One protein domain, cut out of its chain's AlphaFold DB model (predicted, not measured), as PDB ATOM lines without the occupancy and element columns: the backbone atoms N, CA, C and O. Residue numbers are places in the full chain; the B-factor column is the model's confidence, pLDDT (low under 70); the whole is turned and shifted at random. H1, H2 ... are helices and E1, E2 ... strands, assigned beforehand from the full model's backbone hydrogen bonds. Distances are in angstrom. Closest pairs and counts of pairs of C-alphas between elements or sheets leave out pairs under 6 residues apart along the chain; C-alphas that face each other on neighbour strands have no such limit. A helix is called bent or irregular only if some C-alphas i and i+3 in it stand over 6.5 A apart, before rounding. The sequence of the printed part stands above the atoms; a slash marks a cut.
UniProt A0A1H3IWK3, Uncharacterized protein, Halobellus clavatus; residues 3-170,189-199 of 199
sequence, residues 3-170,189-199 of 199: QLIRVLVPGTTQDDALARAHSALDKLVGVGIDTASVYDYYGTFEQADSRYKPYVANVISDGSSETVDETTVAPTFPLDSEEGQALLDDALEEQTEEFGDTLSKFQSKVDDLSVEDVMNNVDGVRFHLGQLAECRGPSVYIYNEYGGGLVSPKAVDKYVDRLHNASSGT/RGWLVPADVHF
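What this domain is: This is residues 3 to 170 and 189 to 199 of the 199 residues of an uncharacterized protein of Halobellus clavatus (UniProt A0A1H3IWK3). A small, strongly twisted sheet of four strands curls round H1, while the long helix H3 crosses its opposite face and runs on past it, with H5 folded back along its far part and H4 near that tip, an arm that makes the longest axis. H6 packs along the strands, and H2 packs on the near end of H3. The printed part has 179 residues with six named helices and four named strands, in the order E1 H1 E2 H2 H3 H4 H5 E3 H6 E4; the mixed sheet runs E2 E4 E1 E3. The class is mixed, helices and strands, in three layers, H3 on one face of the sheet and H1 on the other. The whole is compact, with a radius of gyration of the C-alphas of 17.9 A and spans of 55 by 41 by 31 A.

How they stand to each other: E1, residues 3 to 11, is an inner strand. H1, residues 14 to 28, comes closest to E1 with the C-alphas of Ala 17 and Gly 11, 4.4 A apart. E2, residues 41 to 44, is an edge strand. H2, residues 53 to 61, only grazes the sheet with residues 53 to 56. H3, residues 82 to 110, touches H2 with residues 82 to 90 alone, only just about perpendicular at 71 degrees; the closest C-alphas are those of Ile 60 and Glu 83, 5.0 A apart. H4, residues 115 to 119, is not on the sheet. H5, residues 122 to 132, touches residues 99 to 110 of H3 at a shallow tilt of 27 degrees, opposite ways; the closest C-alphas, of Phe 106 and His 128, are 5.6 A apart. E3, residues 142 to 144, is parallel to E1, with N 8 and O 143 2.8 A apart. H6, residues 153 to 167, has a height over the sheet of 9.1 A. E4, residues 189 to 198, is antiparallel to E1, with N 7 and O 193 2.8 A apart, and to E2, with N 43 and O 196 2.8 A apart. H3 is over E4 and E1 at a height over the sheet of 8.7 A. E1, H1 and E2 form a split strand-helix-strand unit, two strands running the same way with E4 between them, and its crossover is right-handed. Every O i to N i+4 pair is within hydrogen-bond range in H2, H4 and H6, against 10 of 11 in H1, 24 of 25 in H3 and 5 of 7 in H5.

Where its parts are: E1 begins at C-alpha 3, (-1.745, -12.147, 38.294), and is 24.1 A long; H1 is 21.0 A. H3 runs 41.6 A to C-alpha 110 at (4.548, 1.176, 62.096). H5 is irregular: C-alphas 123 and 126 are 8.6 A apart. H6 is 21.3 A long, and E4, 28.4 A, ends at C-alpha 198, (-7.903, -14.305, 39.140).

The domain as a whole: The two C-alphas farthest apart, of Glu 66 and Glu 116, are 57.7 A apart. Residues 171 to 188 are not printed, and C-alphas 170 and 189 are 13.3 A apart across the cut. The links H1 to E2 and H2 to H3 are long. Mean pLDDT of the printed part is 89.5, and it is under 70 at residues 33 to 35, 48 to 49, 62 to 68 and 167 to 170.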
ATOM      1  N   GLN A   3      -3.168 -12.040  37.991       92.75
ATOM      2  CA  GLN A   3      -1.745 -12.147  38.294       92.75
ATOM      3  C   GLN A   3      -1.154 -13.348  37.555       92.75
ATOM      4  O   GLN A   3      -1.776 -14.405  37.479       92.75
ATOM      5  N   LEU A   4       0.062 -13.197  37.037       95.25
ATOM      6  CA  LEU A   4       0.810 -14.298  36.447       95.25
ATOM      7  C   LEU A   4       1.653 -14.983  37.530       95.25
ATOM      8  O   LEU A   4       2.581 -14.389  38.071       95.25
ATOM      9  N   ILE A   5       1.350 -16.245  37.829       96.88
ATOM     10  CA  ILE A   5       2.118 -17.062  38.779       96.88
ATOM     11  C   ILE A   5       2.855 -18.192  38.064       96.88
ATOM     12  O   ILE A   5       2.516 -18.578  36.944       96.88
ATOM     13  N   ARG A   6       3.872 -18.746  38.726       97.12
ATOM     14  CA  ARG A   6       4.679 -19.871  38.250       97.12
ATOM     15  C   ARG A   6       4.511 -21.054  39.189       97.12
ATOM     16  O   ARG A   6       4.765 -20.951  40.389       97.12
ATOM     17  N   VAL A   7       4.115 -22.200  38.646       97.94
ATOM     18  CA  VAL A   7       4.057 -23.456  39.397       97.94
ATOM     19  C   VAL A   7       5.269 -24.303  39.033       97.94
ATOM     20  O   VAL A   7       5.433 -24.709  37.885       97.94
ATOM     21  N   LEU A   8       6.123 -24.558  40.020       97.81
ATOM     22  CA  LEU A   8       7.332 -25.353  39.887       97.81
ATOM     23  C   LEU A   8       7.050 -26.794  40.330       97.81
ATOM     24  O   LEU A   8       6.767 -27.066  41.502       97.81
ATOM     25  N   VAL A   9       7.133 -27.735  39.394       96.88
ATOM     26  CA  VAL A   9       6.700 -29.126  39.597       96.88
ATOM     27  C   VAL A   9       7.746 -30.131  39.113       96.88
ATOM     28  O   VAL A   9       8.457 -29.859  38.146       96.88
ATOM     29  N   PRO A  10       7.855 -31.313  39.742       95.75
ATOM     30  CA  PRO A  10       8.549 -32.440  39.130       95.75
ATOM     31  C   PRO A  10       7.709 -33.004  37.979       95.75
ATOM     32  O   PRO A  10       6.490 -33.074  38.102       95.75
ATOM     33  N   GLY A  11       8.336 -33.467  36.903       93.31
ATOM     34  CA  GLY A  11       7.645 -34.160  35.819       93.31
ATOM     35  C   GLY A  11       8.594 -34.929  34.906       93.31
ATOM     36  O   GLY A  11       9.732 -34.505  34.676       93.31
ATOM     37  N   THR A  12       8.144 -36.064  34.373       91.44
ATOM     38  CA  THR A  12       8.904 -36.839  33.369       91.44
ATOM     39  C   THR A  12       8.633 -36.361  31.943       91.44
ATOM     40  O   THR A  12       9.514 -36.418  31.086       91.44
ATOM     41  N   THR A  13       7.434 -35.832  31.697       93.00
ATOM     42  CA  THR A  13       6.989 -35.275  30.417       93.00
ATOM     43  C   THR A  13       6.316 -33.920  30.620       93.00
ATOM     44  O   THR A  13       5.990 -33.537  31.744       93.00
ATOM     45  N   GLN A  14       6.083 -33.215  29.510       92.69
ATOM     46  CA  GLN A  14       5.309 -31.975  29.485       92.69
ATOM     47  C   GLN A  14       3.910 -32.173  30.094       92.69
ATOM     48  O   GLN A  14       3.497 -31.424  30.974       92.69
ATOM     49  N   ASP A  15       3.216 -33.234  29.673       93.56
ATOM     50  CA  ASP A  15       1.853 -33.540  30.114       93.56
ATOM     51  C   ASP A  15       1.795 -33.919  31.605       93.56
ATOM     52  O   ASP A  15       0.867 -33.517  32.306       93.56
ATOM     53  N   ASP A  16       2.791 -34.657  32.119       94.75
ATOM     54  CA  ASP A  16       2.892 -34.991  33.551       94.75
ATOM     55  C   ASP A  16       3.123 -33.732  34.398       94.75
ATOM     56  O   ASP A  16       2.438 -33.515  35.401       94.75
ATOM     57  N   ALA A  17       4.043 -32.863  33.965       95.19
ATOM     58  CA  ALA A  17       4.282 -31.582  34.618       95.19
ATOM     59  C   ALA A  17       3.007 -30.729  34.643       95.19
ATOM     60  O   ALA A  17       2.601 -30.232  35.696       95.19
ATOM     61  N   LEU A  18       2.321 -30.619  33.507       95.19
ATOM     62  CA  LEU A  18       1.107 -29.827  33.421       95.19
ATOM     63  C   LEU A  18      -0.026 -30.391  34.289       95.19
ATOM     64  O   LEU A  18      -0.683 -29.636  35.004       95.19
ATOM     65  N   ALA A  19      -0.227 -31.712  34.299       95.38
ATOM     66  CA  ALA A  19      -1.227 -32.354  35.151       95.38
ATOM     67  C   ALA A  19      -0.971 -32.087  36.645       95.38
ATOM     68  O   ALA A  19      -1.903 -31.827  37.412       95.38
ATOM     69  N   ARG A  20       0.296 -32.101  37.071       96.12
ATOM     70  CA  ARG A  20       0.683 -31.761  38.450       96.12
ATOM     71  C   ARG A  20       0.473 -30.288  38.758       96.12
ATOM     72  O   ARG A  20      -0.009 -29.970  39.845       96.12
ATOM     73  N   ALA A  21       0.785 -29.404  37.815       96.62
ATOM     74  CA  ALA A  21       0.521 -27.981  37.964       96.62
ATOM     75  C   ALA A  21      -0.982 -27.699  38.087       96.62
ATOM     76  O   ALA A  21      -1.376 -26.985  39.005       96.62
ATOM     77  N   HIS A  22      -1.834 -28.336  37.273       96.12
ATOM     78  CA  HIS A  22      -3.291 -28.265  37.436       96.12
ATOM     79  C   HIS A  22      -3.732 -28.739  38.826       96.12
ATOM     80  O   HIS A  22      -4.511 -28.054  39.476       96.12
ATOM     81  N   SER A  23      -3.163 -29.827  39.358       95.25
ATOM     82  CA  SER A  23      -3.476 -30.264  40.729       95.25
ATOM     83  C   SER A  23      -3.091 -29.232  41.804       95.25
ATOM     84  O   SER A  23      -3.778 -29.109  42.821       95.25
ATOM     85  N   ALA A  24      -1.996 -28.493  41.611       95.38
ATOM     86  CA  ALA A  24      -1.606 -27.404  42.505       95.38
ATOM     87  C   ALA A  24      -2.543 -26.190  42.367       95.38
ATOM     88  O   ALA A  24      -2.965 -25.626  43.379       95.38
ATOM     89  N   LEU A  25      -2.899 -25.827  41.135       95.69
ATOM     90  CA  LEU A  25      -3.798 -24.718  40.808       95.69
ATOM     91  C   LEU A  25      -5.223 -24.971  41.311       95.69
ATOM     92  O   LEU A  25      -5.804 -24.095  41.944       95.69
ATOM     93  N   ASP A  26      -5.736 -26.191  41.160       95.25
ATOM     94  CA  ASP A  26      -7.015 -26.649  41.711       95.25
ATOM     95  C   ASP A  26      -7.104 -26.376  43.219       95.25
ATOM     96  O   ASP A  26      -8.078 -25.803  43.708       95.25
ATOM     97  N   LYS A  27      -6.040 -26.679  43.973       93.56
ATOM     98  CA  LYS A  27      -5.984 -26.379  45.415       93.56
ATOM     99  C   LYS A  27      -5.973 -24.879  45.702       93.56
ATOM    100  O   LYS A  27      -6.434 -24.467  46.770       93.56
ATOM    101  N   LEU A  28      -5.388 -24.069  44.820       94.56
ATOM    102  CA  LEU A  28      -5.370 -22.610  44.942       94.56
ATOM    103  C   LEU A  28      -6.746 -21.990  44.661       94.56
ATOM    104  O   LEU A  28      -7.057 -20.969  45.263       94.56
ATOM    105  N   VAL A  29      -7.595 -22.639  43.863       95.06
ATOM    106  CA  VAL A  29      -8.990 -22.217  43.611       95.06
ATOM    107  C   VAL A  29     -10.027 -22.991  44.437       95.06
ATOM    108  O   VAL A  29     -11.205 -23.053  44.096       95.06
ATOM    109  N   GLY A  30      -9.595 -23.624  45.533       92.06
ATOM    110  CA  GLY A  30     -10.506 -24.267  46.487       92.06
ATOM    111  C   GLY A  30     -11.135 -25.579  46.002       92.06
ATOM    112  O   GLY A  30     -12.116 -26.046  46.580       92.06
ATOM    113  N   VAL A  31     -10.583 -26.211  44.966       90.38
ATOM    114  CA  VAL A  31     -10.966 -27.569  44.568       90.38
ATOM    115  C   VAL A  31     -10.262 -28.562  45.497       90.38
ATOM    116  O   VAL A  31      -9.034 -28.652  45.534       90.38
ATOM    117  N   GLY A  32     -11.044 -29.306  46.282       77.75
ATOM    118  CA  GLY A  32     -10.545 -30.318  47.216       77.75
ATOM    119  C   GLY A  32     -11.207 -30.260  48.593       77.75
ATOM    120  O   GLY A  32     -12.079 -29.439  48.858       77.75
ATOM    121  N   ILE A  33     -10.808 -31.179  49.472       62.31
ATOM    122  CA  ILE A  33     -11.224 -31.186  50.880       62.31
ATOM    123  C   ILE A  33     -10.218 -30.311  51.647       62.31
ATOM    124  O   ILE A  33      -9.014 -30.467  51.460       62.31
ATOM    125  N   ASP A  34     -10.712 -29.391  52.478       65.06
ATOM    126  CA  ASP A  34      -9.924 -28.499  53.351       65.06
ATOM    127  C   ASP A  34      -9.066 -27.414  52.660       65.06
ATOM    128  O   ASP A  34      -8.168 -26.841  53.281       65.06
ATOM    129  N   THR A  35      -9.347 -27.061  51.401       67.19
ATOM    130  CA  THR A  35      -8.670 -25.950  50.710       67.19
ATOM    131  C   THR A  35      -9.530 -24.685  50.723       67.19
ATOM    132  O   THR A  35     -10.504 -24.557  49.989       67.19
ATOM    133  N   ALA A  36      -9.162 -23.707  51.556       82.44
ATOM    134  CA  ALA A  36      -9.680 -22.350  51.388       82.44
ATOM    135  C   ALA A  36      -9.184 -21.791  50.045       82.44
ATOM    136  O   ALA A  36      -7.985 -21.883  49.750       82.44
ATOM    137  N   SER A  37     -10.111 -21.250  49.249       90.69
ATOM    138  CA  SER A  37      -9.791 -20.627  47.964       90.69
ATOM    139  C   SER A  37      -8.904 -19.407  48.175       90.69
ATOM    140  O   SER A  37      -9.181 -18.578  49.040       90.69
ATOM    141  N   VAL A  38      -7.838 -19.328  47.386       93.00
ATOM    142  CA  VAL A  38      -6.914 -18.191  47.310       93.00
ATOM    143  C   VAL A  38      -7.280 -17.309  46.116       93.00
ATOM    144  O   VAL A  38      -7.279 -16.089  46.229       93.00
ATOM    145  N   TYR A  39      -7.639 -17.948  45.001       94.56
ATOM    146  CA  TYR A  39      -8.081 -17.325  43.755       94.56
ATOM    147  C   TYR A  39      -9.482 -17.832  43.389       94.56
ATOM    148  O   TYR A  39      -9.897 -18.891  43.858       94.56
ATOM    149  N   ASP A  40     -10.204 -17.109  42.538       94.19
ATOM    150  CA  ASP A  40     -11.530 -17.499  42.045       94.19
ATOM    151  C   ASP A  40     -11.446 -18.557  40.936       94.19
ATOM    152  O   ASP A  40     -12.222 -19.513  40.910       94.19
ATOM    153  N   TYR A  41     -10.512 -18.382  39.999       93.38
ATOM    154  CA  TYR A  41     -10.239 -19.316  38.906       93.38
ATOM    155  C   TYR A  41      -8.826 -19.095  38.339       93.38
ATOM    156  O   TYR A  41      -8.164 -18.103  38.659       93.38
ATOM    157  N   TYR A  42      -8.368 -20.018  37.491       93.56
ATOM    158  CA  TYR A  42      -7.086 -19.925  36.792       93.56
ATOM    159  C   TYR A  42      -7.215 -20.293  35.307       93.56
ATOM    160  O   TYR A  42      -8.097 -21.063  34.918       93.56
ATOM    161  N   GLY A  43      -6.311 -19.760  34.488       91.31
ATOM    162  CA  GLY A  43      -6.104 -20.121  33.091       91.31
ATOM    163  C   GLY A  43      -4.655 -20.542  32.848       91.31
ATOM    164  O   GLY A  43      -3.718 -19.893  33.310       91.31
ATOM    165  N   THR A  44      -4.457 -21.631  32.109       87.31
ATOM    166  CA  THR A  44      -3.132 -22.070  31.640       87.31
ATOM    167  C   THR A  44      -2.967 -21.773  30.156       87.31
ATOM    168  O   THR A  44      -3.931 -21.512  29.438       87.31
ATOM    169  N   PHE A  45      -1.729 -21.790  29.666       83.88
ATOM    170  CA  PHE A  45      -1.419 -21.330  28.307       83.88
ATOM    171  C   PHE A  45      -1.773 -22.333  27.201       83.88
ATOM    172  O   PHE A  45      -1.630 -22.021  26.017       83.88
ATOM    173  N   GLU A  46      -2.285 -23.509  27.575       75.94
ATOM    174  CA  GLU A  46      -3.012 -24.386  26.653       75.94
ATOM    175  C   GLU A  46      -4.298 -23.734  26.130       75.94
ATOM    176  O   GLU A  46      -4.807 -24.100  25.071       75.94
ATOM    177  N   GLN A  47      -4.829 -22.757  26.865       70.56
ATOM    178  CA  GLN A  47      -6.032 -22.031  26.499       70.56
ATOM    179  C   GLN A  47      -5.663 -20.874  25.562       70.56
ATOM    180  O   GLN A  47      -4.744 -20.098  25.831       70.56
ATOM    181  N   ALA A  48      -6.395 -20.750  24.453       63.59
ATOM    182  CA  ALA A  48      -6.111 -19.770  23.402       63.59
ATOM    183  C   ALA A  48      -6.210 -18.304  23.871       63.59
ATOM    184  O   ALA A  48      -5.585 -17.436  23.273       63.59
ATOM    185  N   ASP A  49      -6.950 -18.041  24.952       67.00
ATOM    186  CA  ASP A  49      -7.290 -16.691  25.415       67.00
ATOM    187  C   ASP A  49      -6.375 -16.161  26.541       67.00
ATOM    188  O   ASP A  49      -6.710 -15.169  27.197       67.00
ATOM    189  N   SER A  50      -5.224 -16.800  26.796       76.50
ATOM    190  CA  SER A  50      -4.283 -16.334  27.826       76.50
ATOM    191  C   SER A  50      -3.749 -14.934  27.505       76.50
ATOM    192  O   SER A  50      -3.015 -14.732  26.537       76.50
ATOM    193  N   ARG A  51      -4.066 -13.958  28.364       80.31
ATOM    194  CA  ARG A  51      -3.657 -12.550  28.198       80.31
ATOM    195  C   ARG A  51      -2.184 -12.296  28.516       80.31
ATOM    196  O   ARG A  51      -1.659 -11.259  28.127       80.31
ATOM    197  N   TYR A  52      -1.531 -13.229  29.204       85.75
ATOM    198  CA  TYR A  52      -0.121 -13.137  29.591       85.75
ATOM    199  C   TYR A  52       0.817 -13.921  28.682       85.75
ATOM    200  O   TYR A  52       2.033 -13.840  28.845       85.75
ATOM    201  N   LYS A  53       0.285 -14.637  27.691       86.88
ATOM    202  CA  LYS A  53       1.107 -15.297  26.677       86.88
ATOM    203  C   LYS A  53       2.085 -14.334  25.972       86.88
ATOM    204  O   LYS A  53       3.248 -14.712  25.849       86.88
ATOM    205  N   PRO A  54       1.702 -13.082  25.622       87.38
ATOM    206  CA  PRO A  54       2.642 -12.101  25.077       87.38
ATOM    207  C   PRO A  54       3.706 -11.665  26.094       87.38
ATOM    208  O   PRO A  54       4.857 -11.456  25.729       87.38
ATOM    209  N   TYR A  55       3.341 -11.540  27.376       88.56
ATOM    210  CA  TYR A  55       4.300 -11.201  28.434       88.56
ATOM    211  C   TYR A  55       5.354 -12.298  28.586       88.56
ATOM    212  O   TYR A  55       6.546 -12.020  28.533       88.56
ATOM    213  N   VAL A  56       4.922 -13.558  28.676       89.00
ATOM    214  CA  VAL A  56       5.840 -14.699  28.754       89.00
ATOM    215  C   VAL A  56       6.693 -14.822  27.498       89.00
ATOM    216  O   VAL A  56       7.884 -15.071  27.631       89.00
ATOM    217  N   ALA A  57       6.129 -14.583  26.306       89.00
ATOM    218  CA  ALA A  57       6.902 -14.514  25.066       89.00
ATOM    219  C   ALA A  57       8.023 -13.464  25.150       89.00
ATOM    220  O   ALA A  57       9.143 -13.728  24.719       89.00
ATOM    221  N   ASN A  58       7.746 -12.300  25.744       88.94
ATOM    222  CA  ASN A  58       8.753 -11.260  25.941       88.94
ATOM    223  C   ASN A  58       9.839 -11.692  26.935       88.94
ATOM    224  O   ASN A  58      11.014 -11.538  26.612       88.94
ATOM    225  N   VAL A  59       9.463 -12.269  28.087       89.81
ATOM    226  CA  VAL A  59      10.418 -12.762  29.101       89.81
ATOM    227  C   VAL A  59      11.386 -13.778  28.490       89.81
ATOM    228  O   VAL A  59      12.594 -13.639  28.637       89.81
ATOM    229  N   ILE A  60      10.879 -14.757  27.734       87.50
ATOM    230  CA  ILE A  60      11.726 -15.800  27.126       87.50
ATOM    231  C   ILE A  60      12.509 -15.312  25.902       87.50
ATOM    232  O   ILE A  60      13.498 -15.930  25.528       87.50
ATOM    233  N   SER A  61      12.079 -14.222  25.260       80.56
ATOM    234  CA  SER A  61      12.798 -13.659  24.112       80.56
ATOM    235  C   SER A  61      14.072 -12.905  24.505       80.56
ATOM    236  O   SER A  61      14.870 -12.608  23.615       80.56
ATOM    237  N   ASP A  62      14.246 -12.568  25.793       67.44
ATOM    238  CA  ASP A  62      15.369 -11.789  26.352       67.44
ATOM    239  C   ASP A  62      15.696 -10.510  25.541       67.44
ATOM    240  O   ASP A  62      16.844 -10.110  25.343       67.44
ATOM    241  N   GLY A  63      14.669  -9.884  24.952       56.47
ATOM    242  CA  GLY A  63      14.836  -8.707  24.091       56.47
ATOM    243  C   GLY A  63      15.569  -8.968  22.765       56.47
ATOM    244  O   GLY A  63      15.945  -8.012  22.076       56.47
ATOM    245  N   SER A  64      15.771 -10.230  22.374       57.62
ATOM    246  CA  SER A  64      16.244 -10.584  21.038       57.62
ATOM    247  C   SER A  64      15.217 -10.146  19.982       57.62
ATOM    248  O   SER A  64      14.005 -10.208  20.173       57.62
ATOM    249  N   SER A  65      15.696  -9.643  18.840       50.44
ATOM    250  CA  SER A  65      14.830  -9.118  17.771       50.44
ATOM    251  C   SER A  65      14.023 -10.207  17.040       50.44
ATOM    252  O   SER A  65      13.258  -9.872  16.128       50.44
ATOM    253  N   GLU A  66      14.202 -11.487  17.381       60.19
ATOM    254  CA  GLU A  66      13.337 -12.561  16.899       60.19
ATOM    255  C   GLU A  66      12.058 -12.559  17.733       60.19
ATOM    256  O   GLU A  66      12.018 -12.998  18.877       60.19
ATOM    257  N   THR A  67      10.990 -12.015  17.150       58.81
ATOM    258  CA  THR A  67       9.658 -12.044  17.749       58.81
ATOM    259  C   THR A  67       9.232 -13.497  17.937       58.81
ATOM    260  O   THR A  67       8.926 -14.175  16.952       58.81
ATOM    261  N   VAL A  68       9.206 -13.975  19.182       69.50
ATOM    262  CA  VAL A  68       8.584 -15.258  19.517       69.50
ATOM    263  C   VAL A  68       7.104 -15.153  19.168       69.50
ATOM    264  O   VAL A  68       6.407 -14.251  19.634       69.50
ATOM    265  N   ASP A  69       6.620 -16.054  18.316       75.12
ATOM    266  CA  ASP A  69       5.200 -16.129  17.995       75.12
ATOM    267  C   ASP A  69       4.439 -16.543  19.261       75.12
ATOM    268  O   ASP A  69       4.565 -17.675  19.735       75.12
ATOM    269  N   GLU A  70       3.641 -15.624  19.808       74.06
ATOM    270  CA  GLU A  70       2.830 -15.844  21.008       74.06
ATOM    271  C   GLU A  70       1.927 -17.078  20.888       74.06
ATOM    272  O   GLU A  70       1.623 -17.721  21.890       74.06
ATOM    273  N   THR A  71       1.539 -17.485  19.675       74.69
ATOM    274  CA  THR A  71       0.728 -18.691  19.462       74.69
ATOM    275  C   THR A  71       1.517 -19.981  19.700       74.69
ATOM    276  O   THR A  71       0.918 -21.006  20.035       74.69
ATOM    277  N   THR A  72       2.849 -19.915  19.626       80.00
ATOM    278  CA  THR A  72       3.779 -21.049  19.761       80.00
ATOM    279  C   THR A  72       4.376 -21.209  21.158       80.00
ATOM    280  O   THR A  72       5.025 -22.221  21.419       80.00
ATOM    281  N   VAL A  73       4.136 -20.258  22.070       86.38
ATOM    282  CA  VAL A  73       4.627 -20.334  23.456       86.38
ATOM    283  C   VAL A  73       4.097 -21.607  24.116       86.38
ATOM    284  O   VAL A  73       2.881 -21.823  24.190       86.38
ATOM    285  N   ALA A  74       5.027 -22.443  24.579       88.81
ATOM    286  CA  ALA A  74       4.727 -23.709  25.230       88.81
ATOM    287  C   ALA A  74       3.986 -23.491  26.566       88.81
ATOM    288  O   ALA A  74       4.203 -22.483  27.240       88.81
ATOM    289  N   PRO A  75       3.120 -24.428  26.989       91.25
ATOM    290  CA  PRO A  75       2.405 -24.314  28.259       91.25
ATOM    291  C   PRO A  75       3.274 -24.644  29.478       91.25
ATOM    292  O   PRO A  75       2.893 -24.323  30.600       91.25
ATOM    293  N   THR A  76       4.424 -25.289  29.279       94.31
ATOM    294  CA  THR A  76       5.366 -25.637  30.348       94.31
ATOM    295  C   THR A  76       6.798 -25.556  29.834       94.31
ATOM    296  O   THR A  76       7.046 -25.883  28.672       94.31
ATOM    297  N   PHE A  77       7.739 -25.248  30.718       94.81
ATOM    298  CA  PHE A  77       9.145 -25.046  30.389       94.81
ATOM    299  C   PHE A  77      10.012 -25.923  31.292       94.81
ATOM    300  O   PHE A  77       9.858 -25.860  32.514       94.81
ATOM    301  N   PRO A  78      10.906 -26.765  30.748       95.62
ATOM    302  CA  PRO A  78      11.870 -27.485  31.569       95.62
ATOM    303  C   PRO A  78      12.718 -26.509  32.385       95.62
ATOM    304  O   PRO A  78      13.206 -25.520  31.847       95.62
ATOM    305  N   LEU A  79      12.927 -26.781  33.670       94.88
ATOM    306  CA  LEU A  79      13.725 -25.892  34.516       94.88
ATOM    307  C   LEU A  79      15.188 -25.815  34.049       94.88
ATOM    308  O   LEU A  79      15.843 -24.808  34.256       94.88
ATOM    309  N   ASP A  80      15.702 -26.857  33.401       92.56
ATOM    310  CA  ASP A  80      17.051 -26.908  32.829       92.56
ATOM    311  C   ASP A  80      17.191 -26.178  31.476       92.56
ATOM    312  O   ASP A  80      18.278 -26.184  30.899       92.56
ATOM    313  N   SER A  81      16.119 -25.559  30.970       93.31
ATOM    314  CA  SER A  81      16.139 -24.722  29.759       93.31
ATOM    315  C   SER A  81      16.382 -23.244  30.077       93.31
ATOM    316  O   SER A  81      16.083 -22.789  31.183       93.31
ATOM    317  N   GLU A  82      16.889 -22.491  29.098       92.88
ATOM    318  CA  GLU A  82      17.086 -21.038  29.215       92.88
ATOM    319  C   GLU A  82      15.750 -20.325  29.468       92.88
ATOM    320  O   GLU A  82      15.651 -19.498  30.373       92.88
ATOM    321  N   GLU A  83      14.691 -20.721  28.758       92.81
ATOM    322  CA  GLU A  83      13.346 -20.163  28.911       92.81
ATOM    323  C   GLU A  83      12.755 -20.454  30.296       92.81
ATOM    324  O   GLU A  83      12.108 -19.600  30.904       92.81
ATOM    325  N   GLY A  84      12.986 -21.665  30.816       94.56
ATOM    326  CA  GLY A  84      12.563 -22.049  32.160       94.56
ATOM    327  C   GLY A  84      13.262 -21.232  33.247       94.56
ATOM    328  O   GLY A  84      12.596 -20.782  34.178       94.56
ATOM    329  N   GLN A  85      14.572 -21.009  33.120       95.38
ATOM    330  CA  GLN A  85      15.328 -20.165  34.052       95.38
ATOM    331  C   GLN A  85      14.880 -18.703  33.980       95.38
ATOM    332  O   GLN A  85      14.559 -18.131  35.017       95.38
ATOM    333  N   ALA A  86      14.733 -18.139  32.777       94.94
ATOM    334  CA  ALA A  86      14.266 -16.764  32.594       94.94
ATOM    335  C   ALA A  86      12.901 -16.519  33.263       94.94
ATOM    336  O   ALA A  86      12.698 -15.508  33.932       94.94
ATOM    337  N   LEU A  87      11.967 -17.472  33.150       95.38
ATOM    338  CA  LEU A  87      10.658 -17.366  33.802       95.38
ATOM    339  C   LEU A  87      10.705 -17.513  35.324       95.38
ATOM    340  O   LEU A  87       9.810 -16.997  35.998       95.38
ATOM    341  N   LEU A  88      11.679 -18.251  35.858       97.00
ATOM    342  CA  LEU A  88      11.885 -18.353  37.299       97.00
ATOM    343  C   LEU A  88      12.496 -17.067  37.859       97.00
ATOM    344  O   LEU A  88      12.035 -16.591  38.895       97.00
ATOM    345  N   ASP A  89      13.491 -16.519  37.163       96.38
ATOM    346  CA  ASP A  89      14.167 -15.276  37.531       96.38
ATOM    347  C   ASP A  89      13.191 -14.092  37.509       96.38
ATOM    348  O   ASP A  89      13.103 -13.366  38.497       96.38
ATOM    349  N   ASP A  90      12.371 -13.972  36.458       96.19
ATOM    350  CA  ASP A  90      11.299 -12.968  36.362       96.19
ATOM    351  C   ASP A  90      10.316 -13.068  37.543       96.19
ATOM    352  O   ASP A  90      10.032 -12.085  38.221       96.19
ATOM    353  N   ALA A  91       9.858 -14.280  37.877       96.69
ATOM    354  CA  ALA A  91       8.944 -14.474  39.002       96.69
ATOM    355  C   ALA A  91       9.591 -14.169  40.368       96.69
ATOM    356  O   ALA A  91       8.907 -13.760  41.310       96.69
ATOM    357  N   LEU A  92      10.901 -14.403  40.506       97.31
ATOM    358  CA  LEU A  92      11.667 -14.057  41.704       97.31
ATOM    359  C   LEU A  92      11.841 -12.544  41.840       97.31
ATOM    360  O   LEU A  92      11.760 -12.038  42.964       97.31
ATOM    361  N   GLU A  93      12.073 -11.842  40.731       96.25
ATOM    362  CA  GLU A  93      12.129 -10.383  40.678       96.25
ATOM    363  C   GLU A  93      10.779  -9.788  41.096       96.25
ATOM    364  O   GLU A  93      10.735  -9.088  42.109       96.25
ATOM    365  N   GLU A  94       9.675 -10.190  40.450       95.38
ATOM    366  CA  GLU A  94       8.313  -9.739  40.786       95.38
ATOM    367  C   GLU A  94       7.984  -9.959  42.274       95.38
ATOM    368  O   GLU A  94       7.516  -9.054  42.971       95.38
ATOM    369  N   GLN A  95       8.281 -11.152  42.804       95.50
ATOM    370  CA  GLN A  95       8.033 -11.462  44.214       95.50
ATOM    371  C   GLN A  95       8.899 -10.623  45.164       95.50
ATOM    372  O   GLN A  95       8.458 -10.262  46.258       95.50
ATOM    373  N   THR A  96      10.146 -10.337  44.783       95.62
ATOM    374  CA  THR A  96      11.074  -9.545  45.602       95.62
ATOM    375  C   THR A  96      10.676  -8.073  45.615       95.62
ATOM    376  O   THR A  96      10.714  -7.449  46.679       95.62
ATOM    377  N   GLU A  97      10.260  -7.532  44.469       95.75
ATOM    378  CA  GLU A  97       9.738  -6.171  44.350       95.75
ATOM    379  C   GLU A  97       8.456  -5.993  45.170       95.75
ATOM    380  O   GLU A  97       8.405  -5.107  46.025       95.75
ATOM    381  N   GLU A  98       7.470  -6.887  45.017       94.75
ATOM    382  CA  GLU A  98       6.215  -6.825  45.782       94.75
ATOM    383  C   GLU A  98       6.467  -6.925  47.297       94.75
ATOM    384  O   GLU A  98       5.868  -6.190  48.096       94.75
ATOM    385  N   PHE A  99       7.401  -7.788  47.717       94.88
ATOM    386  CA  PHE A  99       7.805  -7.876  49.119       94.88
ATOM    387  C   PHE A  99       8.459  -6.575  49.608       94.88
ATOM    388  O   PHE A  99       8.134  -6.095  50.696       94.88
ATOM    389  N   GLY A 100       9.367  -5.990  48.820       95.62
ATOM    390  CA  GLY A 100      10.049  -4.735  49.144       95.62
ATOM    391  C   GLY A 100       9.085  -3.552  49.266       95.62
ATOM    392  O   GLY A 100       9.154  -2.782  50.234       95.62
ATOM    393  N   ASP A 101       8.135  -3.452  48.340       94.94
ATOM    394  CA  ASP A 101       7.077  -2.445  48.344       94.94
ATOM    395  C   ASP A 101       6.163  -2.595  49.561       94.94
ATOM    396  O   ASP A 101       5.864  -1.618  50.258       94.94
ATOM    397  N   THR A 102       5.741  -3.823  49.857       94.06
ATOM    398  CA  THR A 102       4.904  -4.124  51.023       94.06
ATOM    399  C   THR A 102       5.642  -3.833  52.328       94.06
ATOM    400  O   THR A 102       5.079  -3.213  53.236       94.06
ATOM    401  N   LEU A 103       6.924  -4.197  52.423       95.69
ATOM    402  CA  LEU A 103       7.752  -3.916  53.594       95.69
ATOM    403  C   LEU A 103       7.904  -2.409  53.813       95.69
ATOM    404  O   LEU A 103       7.747  -1.936  54.938       95.69
ATOM    405  N   SER A 104       8.126  -1.649  52.743       95.00
ATOM    406  CA  SER A 104       8.227  -0.188  52.798       95.00
ATOM    407  C   SER A 104       6.905   0.461  53.239       95.00
ATOM    408  O   SER A 104       6.893   1.365  54.083       95.00
ATOM    409  N   LYS A 105       5.761  -0.033  52.742       92.06
ATOM    410  CA  LYS A 105       4.415   0.399  53.174       92.06
ATOM    411  C   LYS A 105       4.145   0.072  54.645       92.06
ATOM    412  O   LYS A 105       3.471   0.844  55.322       92.06
ATOM    413  N   PHE A 106       4.657  -1.051  55.146       94.31
ATOM    414  CA  PHE A 106       4.546  -1.418  56.556       94.31
ATOM    415  C   PHE A 106       5.437  -0.535  57.444       94.31
ATOM    416  O   PHE A 106       4.949   0.048  58.413       94.31
ATOM    417  N   GLN A 107       6.716  -0.388  57.090       94.31
ATOM    418  CA  GLN A 107       7.695   0.405  57.842       94.31
ATOM    419  C   GLN A 107       7.293   1.877  57.943       94.31
ATOM    420  O   GLN A 107       7.328   2.445  59.028       94.31
ATOM    421  N   SER A 108       6.817   2.470  56.843       92.06
ATOM    422  CA  SER A 108       6.354   3.868  56.825       92.06
ATOM    423  C   SER A 108       5.150   4.151  57.727       92.06
ATOM    424  O   SER A 108       4.836   5.315  57.959       92.06
ATOM    425  N   LYS A 109       4.469   3.113  58.222       91.25
ATOM    426  CA  LYS A 109       3.329   3.240  59.134       91.25
ATOM    427  C   LYS A 109       3.709   2.896  60.561       91.25
ATOM    428  O   LYS A 109       3.333   3.612  61.472       91.25
ATOM    429  N   VAL A 110       4.412   1.783  60.765       93.88
ATOM    430  CA  VAL A 110       4.548   1.176  62.096       93.88
ATOM    431  C   VAL A 110       5.321   2.042  63.097       93.88
ATOM    432  O   VAL A 110       5.023   1.969  64.285       93.88
ATOM    433  N   ASP A 111       6.257   2.875  62.636       90.31
ATOM    434  CA  ASP A 111       7.113   3.690  63.511       90.31
ATOM    435  C   ASP A 111       6.332   4.745  64.318       90.31
ATOM    436  O   ASP A 111       6.731   5.084  65.434       90.31
ATOM    437  N   ASP A 112       5.197   5.215  63.793       92.50
ATOM    438  CA  ASP A 112       4.365   6.250  64.419       92.50
ATOM    439  C   ASP A 112       3.172   5.680  65.210       92.50
ATOM    440  O   ASP A 112       2.424   6.430  65.842       92.50
ATOM    441  N   LEU A 113       2.974   4.356  65.194       95.25
ATOM    442  CA  LEU A 113       1.798   3.715  65.782       95.25
ATOM    443  C   LEU A 113       2.070   3.193  67.192       95.25
ATOM    444  O   LEU A 113       3.051   2.499  67.468       95.25
ATOM    445  N   SER A 114       1.129   3.454  68.097       95.81
ATOM    446  CA  SER A 114       1.099   2.788  69.394       95.81
ATOM    447  C   SER A 114       0.599   1.345  69.268       95.81
ATOM    448  O   SER A 114       0.015   0.928  68.265       95.81
ATOM    449  N   VAL A 115       0.759   0.564  70.339       95.75
ATOM    450  CA  VAL A 115       0.185  -0.790  70.423       95.75
ATOM    451  C   VAL A 115      -1.333  -0.770  70.209       95.75
ATOM    452  O   VAL A 115      -1.864  -1.646  69.528       95.75
ATOM    453  N   GLU A 116      -2.032   0.224  70.763       97.31
ATOM    454  CA  GLU A 116      -3.482   0.367  70.608       97.31
ATOM    455  C   GLU A 116      -3.863   0.678  69.153       97.31
ATOM    456  O   GLU A 116      -4.812   0.089  68.630       97.31
ATOM    457  N   ASP A 117      -3.083   1.513  68.464       96.75
ATOM    458  CA  ASP A 117      -3.303   1.820  67.047       96.75
ATOM    459  C   ASP A 117      -3.132   0.573  66.168       96.75
ATOM    460  O   ASP A 117      -3.976   0.278  65.317       96.75
ATOM    461  N   VAL A 118      -2.088  -0.224  66.428       94.06
ATOM    462  CA  VAL A 118      -1.882  -1.509  65.745       94.06
ATOM    463  C   VAL A 118      -3.041  -2.466  66.027       94.06
ATOM    464  O   VAL A 118      -3.563  -3.082  65.094       94.06
ATOM    465  N   MET A 119      -3.492  -2.582  67.282       94.25
ATOM    466  CA  MET A 119      -4.632  -3.436  67.651       94.25
ATOM    467  C   MET A 119      -5.907  -3.052  66.892       94.25
ATOM    468  O   MET A 119      -6.590  -3.938  66.363       94.25
ATOM    469  N   ASN A 120      -6.173  -1.749  66.787       95.44
ATOM    470  CA  ASN A 120      -7.315  -1.175  66.072       95.44
ATOM    471  C   ASN A 120      -7.130  -1.128  64.546       95.44
ATOM    472  O   ASN A 120      -8.025  -0.667  63.839       95.44
ATOM    473  N   ASN A 121      -6.012  -1.649  64.027       94.31
ATOM    474  CA  ASN A 121      -5.679  -1.664  62.605       94.31
ATOM    475  C   ASN A 121      -5.699  -0.265  61.958       94.31
ATOM    476  O   ASN A 121      -6.141  -0.110  60.816       94.31
ATOM    477  N   VAL A 122      -5.226   0.748  62.687       94.69
ATOM    478  CA  VAL A 122      -5.039   2.098  62.144       94.69
ATOM    479  C   VAL A 122      -4.140   2.020  60.906       94.69
ATOM    480  O   VAL A 122      -3.208   1.214  60.837       94.69
ATOM    481  N   ASP A 123      -4.509   2.778  59.873       91.38
ATOM    482  CA  ASP A 123      -3.857   2.819  58.558       91.38
ATOM    483  C   ASP A 123      -3.674   1.457  57.863       91.38
ATOM    484  O   ASP A 123      -2.879   1.310  56.928       91.38
ATOM    485  N   GLY A 124      -4.433   0.440  58.284       92.56
ATOM    486  CA  GLY A 124      -4.357  -0.907  57.731       92.56
ATOM    487  C   GLY A 124      -3.042  -1.625  58.042       92.56
ATOM    488  O   GLY A 124      -2.649  -2.508  57.286       92.56
ATOM    489  N   VAL A 125      -2.323  -1.265  59.110       93.75
ATOM    490  CA  VAL A 125      -1.003  -1.850  59.422       93.75
ATOM    491  C   VAL A 125      -1.030  -3.382  59.544       93.75
ATOM    492  O   VAL A 125      -0.103  -4.053  59.092       93.75
ATOM    493  N   ARG A 126      -2.118  -3.964  60.074       93.69
ATOM    494  CA  ARG A 126      -2.266  -5.426  60.186       93.69
ATOM    495  C   ARG A 126      -2.509  -6.090  58.834       93.69
ATOM    496  O   ARG A 126      -2.173  -7.257  58.688       93.69
ATOM    497  N   PHE A 127      -3.072  -5.366  57.865       91.31
ATOM    498  CA  PHE A 127      -3.208  -5.853  56.494       91.31
ATOM    499  C   PHE A 127      -1.830  -5.988  55.832       91.31
ATOM    500  O   PHE A 127      -1.504  -7.073  55.364       91.31
ATOM    501  N   HIS A 128      -0.986  -4.950  55.897       91.75
ATOM    502  CA  HIS A 128       0.385  -4.998  55.352       91.75
ATOM    503  C   HIS A 128       1.241  -6.059  56.052       91.75
ATOM    504  O   HIS A 128       1.947  -6.820  55.398       91.75
ATOM    505  N   LEU A 129       1.121  -6.181  57.379       92.62
ATOM    506  CA  LEU A 129       1.771  -7.264  58.123       92.62
ATOM    507  C   LEU A 129       1.280  -8.650  57.677       92.62
ATOM    508  O   LEU A 129       2.073  -9.583  57.588       92.62
ATOM    509  N   GLY A 130      -0.020  -8.785  57.405       92.44
ATOM    510  CA  GLY A 130      -0.611 -10.007  56.868       92.44
ATOM    511  C   GLY A 130      -0.040 -10.372  55.499       92.44
ATOM    512  O   GLY A 130       0.342 -11.521  55.311       92.44
ATOM    513  N   GLN A 131       0.097  -9.398  54.595       90.94
ATOM    514  CA  GLN A 131       0.697  -9.599  53.269       90.94
ATOM    515  C   GLN A 131       2.163 -10.051  53.351       90.94
ATOM    516  O   GLN A 131       2.555 -10.970  52.637       90.94
ATOM    517  N   LEU A 132       2.958  -9.478  54.266       92.62
ATOM    518  CA  LEU A 132       4.349  -9.905  54.504       92.62
ATOM    519  C   LEU A 132       4.467 -11.344  55.025       92.62
ATOM    520  O   LEU A 132       5.509 -11.977  54.863       92.62
ATOM    521  N   ALA A 133       3.431 -11.836  55.702       92.25
ATOM    522  CA  ALA A 133       3.384 -13.176  56.281       92.25
ATOM    523  C   ALA A 133       2.626 -14.184  55.400       92.25
ATOM    524  O   ALA A 133       2.417 -15.327  55.813       92.25
ATOM    525  N   GLU A 134       2.168 -13.763  54.224       91.50
ATOM    526  CA  GLU A 134       1.323 -14.567  53.359       91.50
ATOM    527  C   GLU A 134       2.124 -15.713  52.724       91.50
ATOM    528  O   GLU A 134       3.173 -15.524  52.119       91.50
ATOM    529  N   CYS A 135       1.623 -16.940  52.890       88.94
ATOM    530  CA  CYS A 135       2.228 -18.148  52.316       88.94
ATOM    531  C   CYS A 135       1.519 -18.624  51.041       88.94
ATOM    532  O   CYS A 135       1.974 -19.575  50.400       88.94
ATOM    533  N   ARG A 136       0.362 -18.029  50.733       90.88
ATOM    534  CA  ARG A 136      -0.483 -18.268  49.556       90.88
ATOM    535  C   ARG A 136      -1.344 -17.020  49.363       90.88
ATOM    536  O   ARG A 136      -2.030 -16.659  50.313       90.88
ATOM    537  N   GLY A 137      -1.337 -16.429  48.175       90.75
ATOM    538  CA  GLY A 137      -2.112 -15.229  47.858       90.75
ATOM    539  C   GLY A 137      -1.357 -14.237  46.979       90.75
ATOM    540  O   GLY A 137      -0.339 -14.620  46.396       90.75
ATOM    541  N   PRO A 138      -1.866 -12.997  46.862       90.31
ATOM    542  CA  PRO A 138      -1.361 -12.009  45.915       90.31
ATOM    543  C   PRO A 138       0.127 -11.681  46.051       90.31
ATOM    544  O   PRO A 138       0.758 -11.346  45.052       90.31
ATOM    545  N   SER A 139       0.713 -11.795  47.247       91.75
ATOM    546  CA  SER A 139       2.145 -11.512  47.434       91.75
ATOM    547  C   SER A 139       3.071 -12.660  47.008       91.75
ATOM    548  O   SER A 139       4.293 -12.546  47.117       91.75
ATOM    549  N   VAL A 140       2.516 -13.778  46.530       95.50
ATOM    550  CA  VAL A 140       3.262 -14.992  46.188       95.50
ATOM    551  C   VAL A 140       3.142 -15.287  44.699       95.50
ATOM    552  O   VAL A 140       2.055 -15.567  44.196       95.50
ATOM    553  N   TYR A 141       4.286 -15.333  44.022       97.12
ATOM    554  CA  TYR A 141       4.370 -15.517  42.572       97.12
ATOM    555  C   TYR A 141       4.821 -16.922  42.175       97.12
ATOM    556  O   TYR A 141       4.621 -17.337  41.036       97.12
ATOM    557  N   ILE A 142       5.402 -17.680  43.110       98.12
ATOM    558  CA  ILE A 142       5.958 -19.008  42.843       98.12
ATOM    559  C   ILE A 142       5.339 -20.034  43.794       98.12
ATOM    560  O   ILE A 142       5.370 -19.871  45.014       98.12
ATOM    561  N   TYR A 143       4.813 -21.124  43.241       98.00
ATOM    562  CA  TYR A 143       4.162 -22.206  43.982       98.00
ATOM    563  C   TYR A 143       4.802 -23.559  43.675       98.00
ATOM    564  O   TYR A 143       5.294 -23.793  42.575       98.00
ATOM    565  N   ASN A 144       4.774 -24.473  44.642       97.00
ATOM    566  CA  ASN A 144       5.185 -25.864  44.444       97.00
ATOM    567  C   ASN A 144       4.028 -26.762  43.956       97.00
ATOM    568  O   ASN A 144       2.884 -26.321  43.819       97.00
ATOM    569  N   GLU A 145       4.302 -28.055  43.770       95.06
ATOM    570  CA  GLU A 145       3.350 -29.062  43.284       95.06
ATOM    571  C   GLU A 145       2.171 -29.338  44.242       95.06
ATOM    572  O   GLU A 145       1.196 -30.009  43.893       95.06
ATOM    573  N   TYR A 146       2.229 -28.803  45.461       93.38
ATOM    574  CA  TYR A 146       1.162 -28.902  46.452       93.38
ATOM    575  C   TYR A 146       0.347 -27.612  46.604       93.38
ATOM    576  O   TYR A 146      -0.563 -27.590  47.434       93.38
ATOM    577  N   GLY A 147       0.634 -26.564  45.825       93.62
ATOM    578  CA  GLY A 147      -0.020 -25.256  45.951       93.62
ATOM    579  C   GLY A 147       0.450 -24.457  47.174       93.62
ATOM    580  O   GLY A 147      -0.259 -23.561  47.640       93.62
ATOM    581  N   GLY A 148       1.620 -24.796  47.724       94.69
ATOM    582  CA  GLY A 148       2.293 -24.021  48.763       94.69
ATOM    583  C   GLY A 148       3.244 -22.997  48.149       94.69
ATOM    584  O   GLY A 148       4.037 -23.351  47.275       94.69
ATOM    585  N   GLY A 149       3.168 -21.749  48.609       96.62
ATOM    586  CA  GLY A 149       4.028 -20.670  48.137       96.62
ATOM    587  C   GLY A 149       5.499 -20.871  48.493       96.62
ATOM    588  O   GLY A 149       5.842 -21.277  49.608       96.62
ATOM    589  N   LEU A 150       6.377 -20.549  47.549       97.19
ATOM    590  CA  LEU A 150       7.824 -20.484  47.729       97.19
ATOM    591  C   LEU A 150       8.227 -19.024  47.988       97.19
ATOM    592  O   LEU A 150       8.797 -18.344  47.144       97.19
ATOM    593  N   VAL A 151       7.920 -18.548  49.197       94.81
ATOM    594  CA  VAL A 151       7.916 -17.120  49.591       94.81
ATOM    595  C   VAL A 151       9.286 -16.437  49.721       94.81
ATOM    596  O   VAL A 151       9.390 -15.335  50.248       94.81
ATOM    597  N   SER A 152      10.381 -17.095  49.339       94.25
ATOM    598  CA  SER A 152      11.717 -16.483  49.383       94.25
ATOM    599  C   SER A 152      12.652 -17.135  48.366       94.25
ATOM    600  O   SER A 152      12.486 -18.334  48.111       94.25
ATOM    601  N   PRO A 153      13.691 -16.425  47.882       95.06
ATOM    602  CA  PRO A 153      14.699 -17.007  46.992       95.06
ATOM    603  C   PRO A 153      15.291 -18.305  47.553       95.06
ATOM    604  O   PRO A 153      15.297 -19.341  46.907       95.06
ATOM    605  N   LYS A 154      15.617 -18.316  48.851       96.56
ATOM    606  CA  LYS A 154      16.121 -19.514  49.539       96.56
ATOM    607  C   LYS A 154      15.123 -20.682  49.561       96.56
ATOM    608  O   LYS A 154      15.534 -21.844  49.595       96.56
ATOM    609  N   ALA A 155      13.821 -20.402  49.641       96.50
ATOM    610  CA  ALA A 155      12.794 -21.442  49.590       96.50
ATOM    611  C   ALA A 155      12.683 -22.041  48.182       96.50
ATOM    612  O   ALA A 155      12.524 -23.260  48.072       96.50
ATOM    613  N   VAL A 156      12.819 -21.204  47.150       97.25
ATOM    614  CA  VAL A 156      12.909 -21.623  45.748       97.25
ATOM    615  C   VAL A 156      14.149 -22.488  45.535       97.25
ATOM    616  O   VAL A 156      13.984 -23.652  45.175       97.25
ATOM    617  N   ASP A 157      15.346 -22.008  45.889       96.75
ATOM    618  CA  ASP A 157      16.612 -22.748  45.751       96.75
ATOM    619  C   ASP A 157      16.531 -24.141  46.383       96.75
ATOM    620  O   ASP A 157      16.791 -25.164  45.751       96.75
ATOM    621  N   LYS A 158      16.068 -24.207  47.638       96.50
ATOM    622  CA  LYS A 158      15.935 -25.472  48.373       96.50
ATOM    623  C   LYS A 158      14.966 -26.444  47.694       96.50
ATOM    624  O   LYS A 158      15.095 -27.663  47.853       96.50
ATOM    625  N   TYR A 159      13.936 -25.927  47.037       96.81
ATOM    626  CA  TYR A 159      12.967 -26.750  46.334       96.81
ATOM    627  C   TYR A 159      13.502 -27.186  44.961       96.81
ATOM    628  O   TYR A 159      13.393 -28.369  44.646       96.81
ATOM    629  N   VAL A 160      14.195 -26.313  44.222       95.38
ATOM    630  CA  VAL A 160      14.939 -26.668  42.998       95.38
ATOM    631  C   VAL A 160      15.966 -27.770  43.276       95.38
ATOM    632  O   VAL A 160      15.960 -28.803  42.604       95.38
ATOM    633  N   ASP A 161      16.768 -27.632  44.333       93.81
ATOM    634  CA  ASP A 161      17.726 -28.658  44.760       93.81
ATOM    635  C   ASP A 161      17.041 -30.000  45.040       93.81
ATOM    636  O   ASP A 161      17.569 -31.070  44.730       93.81
ATOM    637  N   ARG A 162      15.845 -29.974  45.638       92.50
ATOM    638  CA  ARG A 162      15.068 -31.194  45.884       92.50
ATOM    639  C   ARG A 162      14.639 -31.849  44.578       92.50
ATOM    640  O   ARG A 162      14.711 -33.073  44.495       92.50
ATOM    641  N   LEU A 163      14.202 -31.065  43.593       90.31
ATOM    642  CA  LEU A 163      13.808 -31.585  42.287       90.31
ATOM    643  C   LEU A 163      14.989 -32.291  41.617       90.31
ATOM    644  O   LEU A 163      14.843 -33.452  41.251       90.31
ATOM    645  N   HIS A 164      16.173 -31.670  41.585       85.88
ATOM    646  CA  HIS A 164      17.391 -32.278  41.026       85.88
ATOM    647  C   HIS A 164      17.843 -33.550  41.769       85.88
ATOM    648  O   HIS A 164      18.286 -34.529  41.159       85.88
ATOM    649  N   ASN A 165      17.721 -33.570  43.098       81.56
ATOM    650  CA  ASN A 165      18.085 -34.741  43.900       81.56
ATOM    651  C   ASN A 165      17.077 -35.894  43.752       81.56
ATOM    652  O   ASN A 165      17.459 -37.061  43.796       81.56
ATOM    653  N   ALA A 166      15.794 -35.588  43.541       73.81
ATOM    654  CA  ALA A 166      14.786 -36.597  43.224       73.81
ATOM    655  C   ALA A 166      15.019 -37.220  41.834       73.81
ATOM    656  O   ALA A 166      14.773 -38.410  41.655       73.81
ATOM    657  N   SER A 167      15.550 -36.447  40.879       61.34
ATOM    658  CA  SER A 167      15.934 -36.915  39.539       61.34
ATOM    659  C   SER A 167      17.101 -37.904  39.529       61.34
ATOM    660  O   SER A 167      17.204 -38.720  38.620       61.34
ATOM    661  N   SER A 168      18.000 -37.824  40.514       58.94
ATOM    662  CA  SER A 168      19.266 -38.579  40.551       58.94
ATOM    663  C   SER A 168      19.204 -39.869  41.387       58.94
ATOM    664  O   SER A 168      20.166 -40.638  41.424       58.94
ATOM    665  N   GLY A 169      18.071 -40.142  42.039       50.16
ATOM    666  CA  GLY A 169      17.898 -41.223  43.009       50.16
ATOM    667  C   GLY A 169      17.254 -42.511  42.482       50.16
ATOM    668  O   GLY A 169      16.258 -42.940  43.052       50.16
ATOM    669  N   THR A 170      17.839 -43.175  41.478       45.69
ATOM    670  CA  THR A 170      17.596 -44.608  41.177       45.69
ATOM    671  C   THR A 170      18.875 -45.305  40.689       45.69
ATOM    672  O   THR A 170      19.017 -45.652  39.524       45.69
ATOM    673  N   ARG A 189      12.312 -34.471  36.031       89.69
ATOM    674  CA  ARG A 189      13.033 -33.188  36.153       89.69
ATOM    675  C   ARG A 189      12.106 -32.083  36.654       89.69
ATOM    676  O   ARG A 189      10.905 -32.310  36.776       89.69
ATOM    677  N   GLY A 190      12.650 -30.913  36.974       95.38
ATOM    678  CA  GLY A 190      11.844 -29.736  37.300       95.38
ATOM    679  C   GLY A 190      11.232 -29.107  36.048       95.38
ATOM    680  O   GLY A 190      11.877 -29.062  35.004       95.38
ATOM    681  N   TRP A 191      10.007 -28.610  36.166       96.75
ATOM    682  CA  TRP A 191       9.293 -27.872  35.128       96.75
ATOM    683  C   TRP A 191       8.614 -26.650  35.734       96.75
ATOM    684  O   TRP A 191       8.049 -26.731  36.828       96.75
ATOM    685  N   LEU A 192       8.633 -25.545  35.001       96.81
ATOM    686  CA  LEU A 192       7.848 -24.355  35.276       96.81
ATOM    687  C   LEU A 192       6.579 -24.344  34.433       96.81
ATOM    688  O   LEU A 192       6.619 -24.543  33.219       96.81
ATOM    689  N   VAL A 193       5.460 -24.048  35.083       96.44
ATOM    690  CA  VAL A 193       4.162 -23.873  34.434       96.44
ATOM    691  C   VAL A 193       3.628 -22.482  34.775       96.44
ATOM    692  O   VAL A 193       3.254 -22.254  35.930       96.44
ATOM    693  N   PRO A 194       3.611 -21.534  33.822       95.75
ATOM    694  CA  PRO A 194       2.959 -20.249  34.025       95.75
ATOM    695  C   PRO A 194       1.433 -20.406  34.043       95.75
ATOM    696  O   PRO A 194       0.857 -21.162  33.255       95.75
ATOM    697  N   ALA A 195       0.771 -19.666  34.928       94.94
ATOM    698  CA  ALA A 195      -0.682 -19.633  35.033       94.94
ATOM    699  C   ALA A 195      -1.181 -18.214  35.330       94.94
ATOM    700  O   ALA A 195      -0.623 -17.518  36.175       94.94
ATOM    701  N   ASP A 196      -2.248 -17.815  34.643       93.88
ATOM    702  CA  ASP A 196      -3.005 -16.598  34.936       93.88
ATOM    703  C   ASP A 196      -4.033 -16.923  36.028       93.88
ATOM    704  O   ASP A 196      -4.880 -17.797  35.835       93.88
ATOM    705  N   VAL A 197      -3.947 -16.273  37.185       93.81
ATOM    706  CA  VAL A 197      -4.873 -16.467  38.309       93.81
ATOM    707  C   VAL A 197      -5.688 -15.211  38.566       93.81
ATOM    708  O   VAL A 197      -5.200 -14.093  38.404       93.81
ATOM    709  N   HIS A 198      -6.938 -15.393  38.991       92.88
ATOM    710  CA  HIS A 198      -7.903 -14.305  39.140       92.88
ATOM    711  C   HIS A 198      -8.458 -14.180  40.564       92.88
ATOM    712  O   HIS A 198      -8.708 -15.185  41.222       92.88
ATOM    713  N   PHE A 199      -8.698 -12.936  40.994       89.62
ATOM    714  CA  PHE A 199      -9.368 -12.548  42.248       89.62
ATOM    715  C   PHE A 199     -10.644 -11.748  41.994       89.62
ATOM    716  O   PHE A 199     -10.666 -11.027  40.952       89.62
TER     717      PHE A 199